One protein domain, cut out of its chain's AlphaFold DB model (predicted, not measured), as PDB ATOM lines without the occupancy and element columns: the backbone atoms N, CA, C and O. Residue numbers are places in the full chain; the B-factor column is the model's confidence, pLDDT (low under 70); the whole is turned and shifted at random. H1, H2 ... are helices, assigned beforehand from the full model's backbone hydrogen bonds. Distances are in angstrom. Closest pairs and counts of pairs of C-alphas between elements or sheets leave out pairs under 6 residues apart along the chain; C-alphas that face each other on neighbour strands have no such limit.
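This is residues 20 to 115 of the 116 residues of an uncharacterized protein of Ferrimonas marina (UniProt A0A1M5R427). Three helices stand side by side in a row, H4, H1 and H7 with H1 in the middle, and a second unit, the hairpin of H2 and H3, is joined to H1 so that H1 and H2 make a V. H5 crosses between H3 and H4, while the short H6 packs on H2 near the centre of the domain. The printed part has 96 residues with seven named helices, H1 to H7 in order along the chain, and no named strand; the class is all helix. It is compact, with a radius of gyration of the C-alphas of 13.1 A and spans of 36 by 25 by 24 A.

H1, residues 20 to 34, and H2, residues 36 to 50, are the hub, touching three helices each. They only just touch, with 3 pairs of C-alphas within 8 A, and only at the corner by their link; the closest C-alphas are those of Leu 32 and Leu 38, 5.9 A apart, at a steep tilt of 57 degrees, opposite ways. H1 touches H4, residues 76 to 84, at a shallow tilt of 10 degrees, opposite ways; the closest C-alphas, of Phe 29 and Leu 76, are 6.7 A apart. With residues 20 to 24 alone, H1 touches H7, residues 106 to 114, closest at the C-alphas of Phe 24 and Leu 112, 6.8 A; they run opposite ways at a shallow tilt of 34.7 degrees, only just short of steep. H2, with residues 46 to 50 alone, touches H3, residues 57 to 71, in a helical hairpin at a shallow tilt of 26 degrees, opposite ways; the closest C-alphas, of Gln 50 and Leu 63, are 6.5 A apart. H5, residues 88 to 94, is about perpendicular to H3, at 87 degrees, and to H4, at 80 degrees; it touches H3 at the C-alphas of Ala 62 and Arg 92, 6.0 A, and H4 at those of Leu 83 and Gly 90, 4.0 A. H6, residues 97 to 100, touches H2, with the C-alphas of Asn 45 and Leu 99 closest at 5.9 A. The packing is part aligned, part crossed: leaving out H1 and H2, which touch only at the corner, 3 of the 5 pairs of helices that touch and have a tilt are at a shallow tilt. H1 and H3 are apart, as are H6 and H7. Every O i to N i+4 pair is within hydrogen-bond range in H1, H3, H4, H5 and H7, and 10 of 11 are in H2; H6 is too short for such a pair.

H1 starts at C-alpha 20 (39.389, 5.619, -38.365) and is 21.2 A long; H2 is 21.7 A and H3 20.9 A. H7 ends at C-alpha 114 (49.531, 8.737, -39.051).

The C-alphas farthest apart, of Gln 53 and Ser 115, are 37.9 A apart. The printed part has no cut and no long link. Mean pLDDT of the printed part is 80.1; residues 53, 73 to 74, 86 and 114 to 115 are under 70.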
ATOM      1  N   ALA A  20      38.929   4.740 -37.290       81.00
ATOM      2  CA  ALA A  20      39.389   5.619 -38.365       81.00
ATOM      3  C   ALA A  20      38.239   6.397 -39.033       81.00
ATOM      4  O   ALA A  20      38.380   7.587 -39.317       81.00
ATOM      5  N   GLU A  21      37.090   5.750 -39.257       81.56
ATOM      6  CA  GLU A  21      35.904   6.407 -39.817       81.56
ATOM      7  C   GLU A  21      35.358   7.442 -38.836       81.56
ATOM      8  O   GLU A  21      35.088   8.574 -39.226       81.56
ATOM      9  N   THR A  22      35.243   7.077 -37.559       84.12
ATOM     10  CA  THR A  22      34.789   7.971 -36.490       84.12
ATOM     11  C   THR A  22      35.665   9.221 -36.420       84.12
ATOM     12  O   THR A  22      35.141  10.331 -36.478       84.12
ATOM     13  N   ARG A  23      36.997   9.062 -36.396       84.50
ATOM     14  CA  ARG A  23      37.946  10.189 -36.393       84.50
ATOM     15  C   ARG A  23      37.814  11.064 -37.640       84.50
ATOM     16  O   ARG A  23      37.784  12.286 -37.519       84.50
ATOM     17  N   PHE A  24      37.703  10.452 -38.822       85.75
ATOM     18  CA  PHE A  24      37.517  11.180 -40.078       85.75
ATOM     19  C   PHE A  24      36.238  12.017 -40.056       85.75
ATOM     20  O   PHE A  24      36.287  13.224 -40.288       85.75
ATOM     21  N   TYR A  25      35.098  11.405 -39.737       85.62
ATOM     22  CA  TYR A  25      33.825  12.113 -39.740       85.62
ATOM     23  C   TYR A  25      33.757  13.183 -38.651       85.62
ATOM     24  O   TYR A  25      33.319  14.291 -38.949       85.62
ATOM     25  N   SER A  26      34.265  12.930 -37.440       86.75
ATOM     26  CA  SER A  26      34.337  13.976 -36.413       86.75
ATOM     27  C   SER A  26      35.202  15.161 -36.832       86.75
ATOM     28  O   SER A  26      34.802  16.306 -36.624       86.75
ATOM     29  N   ALA A  27      36.346  14.927 -37.484       87.69
ATOM     30  CA  ALA A  27      37.174  16.010 -38.013       87.69
ATOM     31  C   ALA A  27      36.442  16.810 -39.108       87.69
ATOM     32  O   ALA A  27      36.467  18.044 -39.101       87.69
ATOM     33  N   VAL A  28      35.727  16.124 -40.010       88.12
ATOM     34  CA  VAL A  28      34.871  16.754 -41.028       88.12
ATOM     35  C   VAL A  28      33.813  17.644 -40.370       88.12
ATOM     36  O   VAL A  28      33.694  18.813 -40.733       88.12
ATOM     37  N   PHE A  29      33.057  17.138 -39.391       86.62
ATOM     38  CA  PHE A  29      32.009  17.921 -38.727       86.62
ATOM     39  C   PHE A  29      32.567  19.083 -37.915       86.62
ATOM     40  O   PHE A  29      31.994  20.171 -37.953       86.62
ATOM     41  N   ALA A  30      33.707  18.907 -37.244       87.38
ATOM     42  CA  ALA A  30      34.400  19.997 -36.568       87.38
ATOM     43  C   ALA A  30      34.772  21.127 -37.545       87.38
ATOM     44  O   ALA A  30      34.521  22.298 -37.253       87.38
ATOM     45  N   LYS A  31      35.277  20.791 -38.740       87.25
ATOM     46  CA  LYS A  31      35.545  21.776 -39.801       87.25
ATOM     47  C   LYS A  31      34.275  22.434 -40.330       87.25
ATOM     48  O   LYS A  31      34.255  23.653 -40.457       87.25
ATOM     49  N   LEU A  32      33.210  21.672 -40.580       84.75
ATOM     50  CA  LEU A  32      31.925  22.220 -41.038       84.75
ATOM     51  C   LEU A  32      31.287  23.175 -40.014       84.75
ATOM     52  O   LEU A  32      30.608  24.125 -40.412       84.75
ATOM     53  N   ARG A  33      31.497  22.933 -38.711       84.50
ATOM     54  CA  ARG A  33      31.079  23.837 -37.625       84.50
ATOM     55  C   ARG A  33      31.922  25.114 -37.606       84.50
ATOM     56  O   ARG A  33      31.371  26.193 -37.423       84.50
ATOM     57  N   ALA A  34      33.236  24.994 -37.799       86.00
ATOM     58  CA  ALA A  34      34.154  26.131 -37.802       86.00
ATOM     59  C   ALA A  34      34.024  27.010 -39.060       86.00
ATOM     60  O   ALA A  34      34.260  28.213 -38.993       86.00
ATOM     61  N   GLN A  35      33.671  26.415 -40.201       86.19
ATOM     62  CA  GLN A  35      33.627  27.074 -41.505       86.19
ATOM     63  C   GLN A  35      32.302  26.762 -42.222       86.19
ATOM     64  O   GLN A  35      32.202  25.769 -42.949       86.19
ATOM     65  N   PRO A  36      31.268  27.609 -42.060       81.25
ATOM     66  CA  PRO A  36      29.967  27.389 -42.693       81.25
ATOM     67  C   PRO A  36      30.022  27.461 -44.230       81.25
ATOM     68  O   PRO A  36      29.186  26.869 -44.908       81.25
ATOM     69  N   GLU A  37      31.034  28.117 -44.799       83.81
ATOM     70  CA  GLU A  37      31.328  28.118 -46.240       83.81
ATOM     71  C   GLU A  37      31.553  26.707 -46.812       83.81
ATOM     72  O   GLU A  37      31.060  26.385 -47.897       83.81
ATOM     73  N   LEU A  38      32.173  25.807 -46.041       83.31
ATOM     74  CA  LEU A  38      32.380  24.415 -46.446       83.31
ATOM     75  C   LEU A  38      31.060  23.639 -46.548       83.31
ATOM     76  O   LEU A  38      30.962  22.682 -47.318       83.31
ATOM     77  N   GLN A  39      30.015  24.062 -45.829       82.06
ATOM     78  CA  GLN A  39      28.684  23.462 -45.954       82.06
ATOM     79  C   GLN A  39      28.075  23.754 -47.330       82.06
ATOM     80  O   GLN A  39      27.400  22.896 -47.901       82.06
ATOM     81  N   GLN A  40      28.341  24.934 -47.904       82.56
ATOM     82  CA  GLN A  40      27.927  25.223 -49.278       82.56
ATOM     83  C   GLN A  40      28.688  24.351 -50.274       82.56
ATOM     84  O   GLN A  40      28.076  23.786 -51.180       82.56
ATOM     85  N   GLN A  41      29.992  24.159 -50.065       85.12
ATOM     86  CA  GLN A  41      30.796  23.264 -50.898       85.12
ATOM     87  C   GLN A  41      30.290  21.817 -50.841       85.12
ATOM     88  O   GLN A  41      30.138  21.179 -51.880       85.12
ATOM     89  N   LEU A  42      29.921  21.321 -49.656       84.12
ATOM     90  CA  LEU A  42      29.311  20.001 -49.483       84.12
ATOM     91  C   LEU A  42      28.007  19.856 -50.288       84.12
ATOM     92  O   LEU A  42      27.789  18.834 -50.939       84.12
ATOM     93  N   ARG A  43      27.149  20.885 -50.283       84.06
ATOM     94  CA  ARG A  43      25.902  20.903 -51.070       84.06
ATOM     95  C   ARG A  43      26.181  20.909 -52.572       84.06
ATOM     96  O   ARG A  43      25.516  20.183 -53.309       84.06
ATOM     97  N   THR A  44      27.179  21.671 -53.014       86.19
ATOM     98  CA  THR A  44      27.628  21.687 -54.413       86.19
ATOM     99  C   THR A  44      28.161  20.321 -54.835       86.19
ATOM    100  O   THR A  44      27.728  19.792 -55.859       86.19
ATOM    101  N   ASN A  45      29.018  19.700 -54.022       86.75
ATOM    102  CA  ASN A  45      29.525  18.351 -54.261       86.75
ATOM    103  C   ASN A  45      28.367  17.356 -54.378       86.75
ATOM    104  O   ASN A  45      28.294  16.601 -55.343       86.75
ATOM    105  N   LEU A  46      27.416  17.388 -53.443       85.44
ATOM    106  CA  LEU A  46      26.233  16.528 -53.466       85.44
ATOM    107  C   LEU A  46      25.437  16.691 -54.768       85.44
ATOM    108  O   LEU A  46      25.116  15.687 -55.406       85.44
ATOM    109  N   ALA A  47      25.167  17.928 -55.189       85.19
ATOM    110  CA  ALA A  47      24.453  18.213 -56.432       85.19
ATOM    111  C   ALA A  47      25.220  17.703 -57.666       85.19
ATOM    112  O   ALA A  47      24.634  17.057 -58.538       85.19
ATOM    113  N   GLN A  48      26.539  17.908 -57.715       86.12
ATOM    114  CA  GLN A  48      27.390  17.380 -58.786       86.12
ATOM    115  C   GLN A  48      27.389  15.850 -58.816       86.12
ATOM    116  O   GLN A  48      27.273  15.245 -59.883       86.12
ATOM    117  N   PHE A  49      27.472  15.205 -57.650       83.00
ATOM    118  CA  PHE A  49      27.407  13.754 -57.545       83.00
ATOM    119  C   PHE A  49      26.042  13.222 -57.979       83.00
ATOM    120  O   PHE A  49      26.017  12.206 -58.666       83.00
ATOM    121  N   GLN A  50      24.938  13.900 -57.648       81.75
ATOM    122  CA  GLN A  50      23.582  13.550 -58.095       81.75
ATOM    123  C   GLN A  50      23.389  13.704 -59.609       81.75
ATOM    124  O   GLN A  50      22.685  12.894 -60.212       81.75
ATOM    125  N   ALA A  51      24.028  14.703 -60.220       83.19
ATOM    126  CA  ALA A  51      23.960  14.957 -61.658       83.19
ATOM    127  C   ALA A  51      24.710  13.909 -62.505       83.19
ATOM    128  O   ALA A  51      24.552  13.869 -63.725       83.19
ATOM    129  N   ARG A  52      25.511  13.025 -61.889       82.12
ATOM    130  CA  ARG A  52      26.222  11.959 -62.611       82.12
ATOM    131  C   ARG A  52      25.245  10.953 -63.232       82.12
ATOM    132  O   ARG A  52      24.416  10.342 -62.557       82.12
ATOM    133  N   GLN A  53      25.403  10.716 -64.534       65.44
ATOM    134  CA  GLN A  53      24.492   9.892 -65.337       65.44
ATOM    135  C   GLN A  53      24.522   8.395 -64.958       65.44
ATOM    136  O   GLN A  53      23.488   7.731 -64.999       65.44
ATOM    137  N   PHE A  54      25.672   7.878 -64.510       74.81
ATOM    138  CA  PHE A  54      25.906   6.449 -64.238       74.81
ATOM    139  C   PHE A  54      25.737   6.038 -62.763       74.81
ATOM    140  O   PHE A  54      26.409   5.131 -62.277       74.81
ATOM    141  N   LEU A  55      24.847   6.698 -62.018       77.69
ATOM    142  CA  LEU A  55      24.525   6.282 -60.650       77.69
ATOM    143  C   LEU A  55      23.616   5.048 -60.647       77.69
ATOM    144  O   LEU A  55      22.506   5.074 -61.183       77.69
ATOM    145  N   SER A  56      24.032   3.997 -59.946       80.06
ATOM    146  CA  SER A  56      23.138   2.883 -59.613       80.06
ATOM    147  C   SER A  56      21.950   3.354 -58.757       80.06
ATOM    148  O   SER A  56      22.028   4.347 -58.028       80.06
ATOM    149  N   LYS A  57      20.829   2.617 -58.795       79.06
ATOM    150  CA  LYS A  57      19.613   2.944 -58.018       79.06
ATOM    151  C   LYS A  57      19.894   3.128 -56.519       79.06
ATOM    152  O   LYS A  57      19.320   4.017 -55.893       79.06
ATOM    153  N   SER A  58      20.782   2.316 -55.945       76.19
ATOM    154  CA  SER A  58      21.175   2.398 -54.533       76.19
ATOM    155  C   SER A  58      22.002   3.649 -54.229       76.19
ATOM    156  O   SER A  58      21.746   4.301 -53.219       76.19
ATOM    157  N   GLN A  59      22.933   4.026 -55.113       77.56
ATOM    158  CA  GLN A  59      23.711   5.263 -54.979       77.56
ATOM    159  C   GLN A  59      22.815   6.495 -55.091       77.56
ATOM    160  O   GLN A  59      22.869   7.377 -54.240       77.56
ATOM    161  N   ARG A  60      21.922   6.523 -56.088       82.50
ATOM    162  CA  ARG A  60      20.981   7.634 -56.268       82.50
ATOM    163  C   ARG A  60      20.071   7.788 -55.043       82.50
ATOM    164  O   ARG A  60      19.857   8.902 -54.580       82.50
ATOM    165  N   ARG A  61      19.600   6.678 -54.458       82.06
ATOM    166  CA  ARG A  61      18.796   6.716 -53.226       82.06
ATOM    167  C   ARG A  61      19.582   7.246 -52.027       82.06
ATOM    168  O   ARG A  61      19.017   8.021 -51.269       82.06
ATOM    169  N   ALA A  62      20.844   6.851 -51.862       81.00
ATOM    170  CA  ALA A  62      21.693   7.356 -50.783       81.00
ATOM    171  C   ALA A  62      21.935   8.869 -50.902       81.00
ATOM    172  O   ALA A  62      21.848   9.578 -49.908       81.00
ATOM    173  N   LEU A  63      22.160   9.372 -52.120       82.12
ATOM    174  CA  LEU A  63      22.337  10.806 -52.362       82.12
ATOM    175  C   LEU A  63      21.057  11.611 -52.118       82.12
ATOM    176  O   LEU A  63      21.130  12.731 -51.621       82.12
ATOM    177  N   VAL A  64      19.891  11.070 -52.482       84.19
ATOM    178  CA  VAL A  64      18.599  11.711 -52.187       84.19
ATOM    179  C   VAL A  64      18.373  11.764 -50.680       84.19
ATOM    180  O   VAL A  64      18.074  12.829 -50.157       84.19
ATOM    181  N   ASP A  65      18.558  10.641 -49.987       80.75
ATOM    182  CA  ASP A  65      18.418  10.544 -48.529       80.75
ATOM    183  C   ASP A  65      19.344  11.536 -47.810       80.75
ATOM    184  O   ASP A  65      18.902  12.284 -46.943       80.75
ATOM    185  N   PHE A  66      20.593  11.653 -48.270       78.62
ATOM    186  CA  PHE A  66      21.518  12.646 -47.741       78.62
ATOM    187  C   PHE A  66      21.057  14.084 -47.979       78.62
ATOM    188  O   PHE A  66      21.143  14.907 -47.072       78.62
ATOM    189  N   GLY A  67      20.523  14.380 -49.167       81.06
ATOM    190  CA  GLY A  67      19.930  15.682 -49.465       81.06
ATOM    191  C   GLY A  67      18.784  16.028 -48.513       81.06
ATOM    192  O   GLY A  67      18.721  17.158 -48.040       81.06
ATOM    193  N   TRP A  68      17.935  15.055 -48.166       81.31
ATOM    194  CA  TRP A  68      16.888  15.238 -47.154       81.31
ATOM    195  C   TRP A  68      17.464  15.509 -45.765       81.31
ATOM    196  O   TRP A  68      16.985  16.415 -45.094       81.31
ATOM    197  N   ILE A  69      18.500  14.778 -45.343       76.44
ATOM    198  CA  ILE A  69      19.141  14.978 -44.032       76.44
ATOM    199  C   ILE A  69      19.781  16.375 -43.942       76.44
ATOM    200  O   ILE A  69      19.613  17.056 -42.936       76.44
ATOM    201  N   LEU A  70      20.455  16.825 -45.007       75.75
ATOM    202  CA  LEU A  70      21.026  18.174 -45.112       75.75
ATOM    203  C   LEU A  70      19.954  19.273 -45.167       75.75
ATOM    204  O   LEU A  70      20.144  20.344 -44.601       75.75
ATOM    205  N   ALA A  71      18.839  19.032 -45.863       75.94
ATOM    206  CA  ALA A  71      17.760  20.008 -46.029       75.94
ATOM    207  C   ALA A  71      16.832  20.106 -44.811       75.94
ATOM    208  O   ALA A  71      16.214  21.147 -44.609       75.94
ATOM    209  N   ALA A  72      16.747  19.057 -43.989       72.81
ATOM    210  CA  ALA A  72      15.888  18.995 -42.806       72.81
ATOM    211  C   ALA A  72      16.314  19.939 -41.662       72.81
ATOM    212  O   ALA A  72      15.777  19.837 -40.565       72.81
ATOM    213  N   ASN A  73      17.255  20.856 -41.913       62.94
ATOM    214  CA  ASN A  73      17.794  21.807 -40.943       62.94
ATOM    215  C   ASN A  73      18.298  21.125 -39.659       62.94
ATOM    216  O   ASN A  73      18.258  21.716 -38.580       62.94
ATOM    217  N   LEU A  74      18.746  19.868 -39.780       64.88
ATOM    218  CA  LEU A  74      19.398  19.168 -38.687       64.88
ATOM    219  C   LEU A  74      20.663  19.935 -38.326       64.88
ATOM    220  O   LEU A  74      21.475  20.262 -39.199       64.88
ATOM    221  N   SER A  75      20.846  20.179 -37.032       77.06
ATOM    222  CA  SER A  75      22.118  20.703 -36.545       77.06
ATOM    223  C   SER A  75      23.235  19.738 -36.952       77.06
ATOM    224  O   SER A  75      23.034  18.522 -36.952       77.06
ATOM    225  N   LEU A  76      24.428  20.251 -37.280       79.62
ATOM    226  CA  LEU A  76      25.579  19.405 -37.649       79.62
ATOM    227  C   LEU A  76      25.858  18.309 -36.608       79.62
ATOM    228  O   LEU A  76      26.318  17.235 -36.974       79.62
ATOM    229  N   ASP A  77      25.524  18.570 -35.342       79.69
ATOM    230  CA  ASP A  77      25.597  17.608 -34.241       79.69
ATOM    231  C   ASP A  77      24.651  16.416 -34.415       79.69
ATOM    232  O   ASP A  77      25.069  15.266 -34.339       79.69
ATOM    233  N   GLU A  78      23.386  16.673 -34.749       80.88
ATOM    234  CA  GLU A  78      22.418  15.611 -35.019       80.88
ATOM    235  C   GLU A  78      22.801  14.815 -36.268       80.88
ATOM    236  O   GLU A  78      22.564  13.606 -36.340       80.88
ATOM    237  N   LEU A  79      23.403  15.484 -37.258       79.94
ATOM    238  CA  LEU A  79      23.889  14.831 -38.467       79.94
ATOM    239  C   LEU A  79      25.090  13.930 -38.156       79.94
ATOM    240  O   LEU A  79      25.104  12.788 -38.611       79.94
ATOM    241  N   GLU A  80      26.043  14.399 -37.346       83.81
ATOM    242  CA  GLU A  80      27.169  13.605 -36.845       83.81
ATOM    243  C   GLU A  80      26.666  12.386 -36.061       83.81
ATOM    244  O   GLU A  80      27.038  11.257 -36.379       83.81
ATOM    245  N   GLN A  81      25.737  12.579 -35.122       82.31
ATOM    246  CA  GLN A  81      25.149  11.489 -34.343       82.31
ATOM    247  C   GLN A  81      24.423  10.470 -35.225       82.31
ATOM    248  O   GLN A  81      24.625   9.270 -35.058       82.31
ATOM    249  N   ARG A  82      23.624  10.907 -36.207       78.06
ATOM    250  CA  ARG A  82      22.967  10.001 -37.171       78.06
ATOM    251  C   ARG A  82      23.956   9.285 -38.078       78.06
ATOM    252  O   ARG A  82      23.718   8.138 -38.453       78.06
ATOM    253  N   LEU A  83      25.038   9.957 -38.457       80.62
ATOM    254  CA  LEU A  83      26.086   9.362 -39.271       80.62
ATOM    255  C   LEU A  83      26.847   8.294 -38.483       80.62
ATOM    256  O   LEU A  83      27.191   7.258 -39.050       80.62
ATOM    257  N   MET A  84      27.099   8.536 -37.197       78.50
ATOM    258  CA  MET A  84      27.765   7.610 -36.280       78.50
ATOM    259  C   MET A  84      26.839   6.511 -35.753       78.50
ATOM    260  O   MET A  84      27.313   5.420 -35.432       78.50
ATOM    261  N   ALA A  85      25.529   6.746 -35.748       79.75
ATOM    262  CA  ALA A  85      24.534   5.753 -35.381       79.75
ATOM    263  C   ALA A  85      24.599   4.522 -36.296       79.75
ATOM    264  O   ALA A  85      24.949   4.595 -37.478       79.75
ATOM    265  N   ASP A  86      24.200   3.378 -35.747       67.62
ATOM    266  CA  ASP A  86      24.116   2.096 -36.453       67.62
ATOM    267  C   ASP A  86      22.865   2.015 -37.357       67.62
ATOM    268  O   ASP A  86      22.198   0.989 -37.470       67.62
ATOM    269  N   ASP A  87      22.503   3.133 -37.991       72.00
ATOM    270  CA  ASP A  87      21.332   3.237 -38.853       72.00
ATOM    271  C   ASP A  87      21.696   3.004 -40.330       72.00
ATOM    272  O   ASP A  87      22.815   3.265 -40.795       72.00
ATOM    273  N   ARG A  88      20.722   2.522 -41.113       70.75
ATOM    274  CA  ARG A  88      20.887   2.282 -42.555       70.75
ATOM    275  C   ARG A  88      21.303   3.545 -43.307       70.75
ATOM    276  O   ARG A  88      22.012   3.428 -44.311       70.75
ATOM    277  N   ASN A  89      20.878   4.719 -42.849       70.62
ATOM    278  CA  ASN A  89      21.225   5.990 -43.472       70.62
ATOM    279  C   ASN A  89      22.686   6.366 -43.193       70.62
ATOM    280  O   ASN A  89      23.423   6.648 -44.141       70.62
ATOM    281  N   GLY A  90      23.140   6.237 -41.941       75.94
ATOM    282  CA  GLY A  90      24.545   6.430 -41.564       75.94
ATOM    283  C   GLY A  90      25.474   5.504 -42.349       75.94
ATOM    284  O   GLY A  90      26.410   5.958 -43.004       75.94
ATOM    285  N   GLN A  91      25.149   4.211 -42.428       77.50
ATOM    286  CA  GLN A  91      25.964   3.255 -43.182       77.50
ATOM    287  C   GLN A  91      26.009   3.550 -44.692       77.50
ATOM    288  O   GLN A  91      27.028   3.315 -45.342       77.50
ATOM    289  N   ARG A  92      24.914   4.044 -45.284       76.44
ATOM    290  CA  ARG A  92      24.899   4.447 -46.699       76.44
ATOM    291  C   ARG A  92      25.782   5.655 -46.938       76.44
ATOM    292  O   ARG A  92      26.527   5.650 -47.910       76.44
ATOM    293  N   LEU A  93      25.713   6.642 -46.057       76.12
ATOM    294  CA  LEU A  93      26.527   7.844 -46.131       76.12
ATOM    295  C   LEU A  93      28.019   7.552 -46.028       76.12
ATOM    296  O   LEU A  93      28.796   8.078 -46.823       76.12
ATOM    297  N   ARG A  94      28.405   6.624 -45.144       79.62
ATOM    298  CA  ARG A  94      29.805   6.206 -45.001       79.62
ATOM    299  C   ARG A  94      30.409   5.595 -46.270       79.62
ATOM    300  O   ARG A  94      31.622   5.567 -46.426       79.62
ATOM    301  N   ARG A  95      29.578   5.143 -47.219       77.56
ATOM    302  CA  ARG A  95      30.035   4.644 -48.532       77.56
ATOM    303  C   ARG A  95      30.426   5.759 -49.501       77.56
ATOM    304  O   ARG A  95      30.929   5.457 -50.582       77.56
ATOM    305  N   PHE A  96      30.200   7.023 -49.144       78.88
ATOM    306  CA  PHE A  96      30.501   8.182 -49.982       78.88
ATOM    307  C   PHE A  96      31.385   9.208 -49.256       78.88
ATOM    308  O   PHE A  96      31.004  10.376 -49.159       78.88
ATOM    309  N   PRO A  97      32.603   8.832 -48.819       79.75
ATOM    310  CA  PRO A  97      33.545   9.794 -48.239       79.75
ATOM    311  C   PRO A  97      33.896  10.920 -49.228       79.75
ATOM    312  O   PRO A  97      34.196  12.039 -48.827       79.75
ATOM    313  N   GLN A  98      33.763  10.651 -50.531       80.00
ATOM    314  CA  GLN A  98      33.993  11.600 -51.622       80.00
ATOM    315  C   GLN A  98      33.092  12.844 -51.561       80.00
ATOM    316  O   GLN A  98      33.447  13.874 -52.122       80.00
ATOM    317  N   LEU A  99      31.937  12.774 -50.889       81.12
ATOM    318  CA  LEU A  99      31.071  13.945 -50.707       81.12
ATOM    319  C   LEU A  99      31.753  15.016 -49.848       81.12
ATOM    320  O   LEU A  99      31.600  16.206 -50.107       81.12
ATOM    321  N   PHE A 100      32.561  14.577 -48.883       83.25
ATOM    322  CA  PHE A 100      33.318  15.424 -47.963       83.25
ATOM    323  C   PHE A 100      34.704  15.797 -48.508       83.25
ATOM    324  O   PHE A 100      35.526  16.377 -47.798       83.25
ATOM    325  N   HIS A 101      34.980  15.475 -49.773       79.75
ATOM    326  CA  HIS A 101      36.228  15.840 -50.421       79.75
ATOM    327  C   HIS A 101      36.366  17.368 -50.499       79.75
ATOM    328  O   HIS A 101      35.457  18.065 -50.958       79.75
ATOM    329  N   GLY A 102      37.502  17.889 -50.034       79.19
ATOM    330  CA  GLY A 102      37.762  19.328 -49.934       79.19
ATOM    331  C   GLY A 102      37.202  20.001 -48.676       79.19
ATOM    332  O   GLY A 102      37.373  21.206 -48.535       79.19
ATOM    333  N   VAL A 103      36.550  19.261 -47.766       84.31
ATOM    334  CA  VAL A 103      36.206  19.767 -46.420       84.31
ATOM    335  C   VAL A 103      37.410  19.661 -45.479       84.31
ATOM    336  O   VAL A 103      37.680  20.574 -44.703       84.31
ATOM    337  N   LEU A 104      38.149  18.551 -45.562       83.19
ATOM    338  CA  LEU A 104      39.437  18.373 -44.897       83.19
ATOM    339  C   LEU A 104      40.573  18.614 -45.891       83.19
ATOM    340  O   LEU A 104      40.526  18.127 -47.024       83.19
ATOM    341  N   SER A 105      41.596  19.343 -45.450       83.25
ATOM    342  CA  SER A 105      42.846  19.504 -46.192       83.25
ATOM    343  C   SER A 105      43.600  18.169 -46.274       83.25
ATOM    344  O   SER A 105      43.471  17.350 -45.360       83.25
ATOM    345  N   PRO A 106      44.421  17.945 -47.318       79.94
ATOM    346  CA  PRO A 106      45.239  16.734 -47.436       79.94
ATOM    347  C   PRO A 106      46.117  16.500 -46.198       79.94
ATOM    348  O   PRO A 106      46.165  15.382 -45.698       79.94
ATOM    349  N   GLU A 107      46.678  17.564 -45.620       81.06
ATOM    350  CA  GLU A 107      47.475  17.498 -44.388       81.06
ATOM    351  C   GLU A 107      46.681  16.951 -43.187       81.06
ATOM    352  O   GLU A 107      47.196  16.185 -42.375       81.06
ATOM    353  N   GLU A 108      45.399  17.306 -43.072       82.12
ATOM    354  CA  GLU A 108      44.533  16.826 -41.989       82.12
ATOM    355  C   GLU A 108      44.159  15.355 -42.199       82.12
ATOM    356  O   GLU A 108      44.061  14.592 -41.240       82.12
ATOM    357  N   LEU A 109      44.007  14.927 -43.456       79.94
ATOM    358  CA  LEU A 109      43.795  13.521 -43.789       79.94
ATOM    359  C   LEU A 109      45.031  12.672 -43.459       79.94
ATOM    360  O   LEU A 109      44.901  11.593 -42.881       79.94
ATOM    361  N   GLU A 110      46.228  13.180 -43.762       81.62
ATOM    362  CA  GLU A 110      47.493  12.528 -43.410       81.62
ATOM    363  C   GLU A 110      47.666  12.404 -41.892       81.62
ATOM    364  O   GLU A 110      48.032  11.337 -41.398       81.62
ATOM    365  N   ARG A 111      47.312  13.445 -41.129       80.00
ATOM    366  CA  ARG A 111      47.311  13.410 -39.655       80.00
ATOM    367  C   ARG A 111      46.395  12.337 -39.081       80.00
ATOM    368  O   ARG A 111      46.762  11.670 -38.115       80.00
ATOM    369  N   LEU A 112      45.217  12.154 -39.675       79.12
ATOM    370  CA  LEU A 112      44.274  11.114 -39.264       79.12
ATOM    371  C   LEU A 112      44.815   9.704 -39.545       79.12
ATOM    372  O   LEU A 112      44.531   8.786 -38.776       79.12
ATOM    373  N   HIS A 113      45.602   9.533 -40.611       72.94
ATOM    374  CA  HIS A 113      46.215   8.255 -40.984       72.94
ATOM    375  C   HIS A 113      47.481   7.926 -40.176       72.94
ATOM    376  O   HIS A 113      47.719   6.758 -39.882       72.94
ATOM    377  N   HIS A 114      48.278   8.928 -39.796       66.81
ATOM    378  CA  HIS A 114      49.531   8.737 -39.051       66.81
ATOM    379  C   HIS A 114      49.349   8.506 -37.540       66.81
ATOM    380  O   HIS A 114      50.314   8.180 -36.855       66.81
ATOM    381  N   SER A 115      48.137   8.668 -36.999       57.66
ATOM    382  CA  SER A 115      47.846   8.541 -35.560       57.66
ATOM    383  C   SER A 115      47.400   7.120 -35.148       57.66
ATOM    384  O   SER A 115      46.474   6.964 -34.343       57.66
TER     385      SER A 115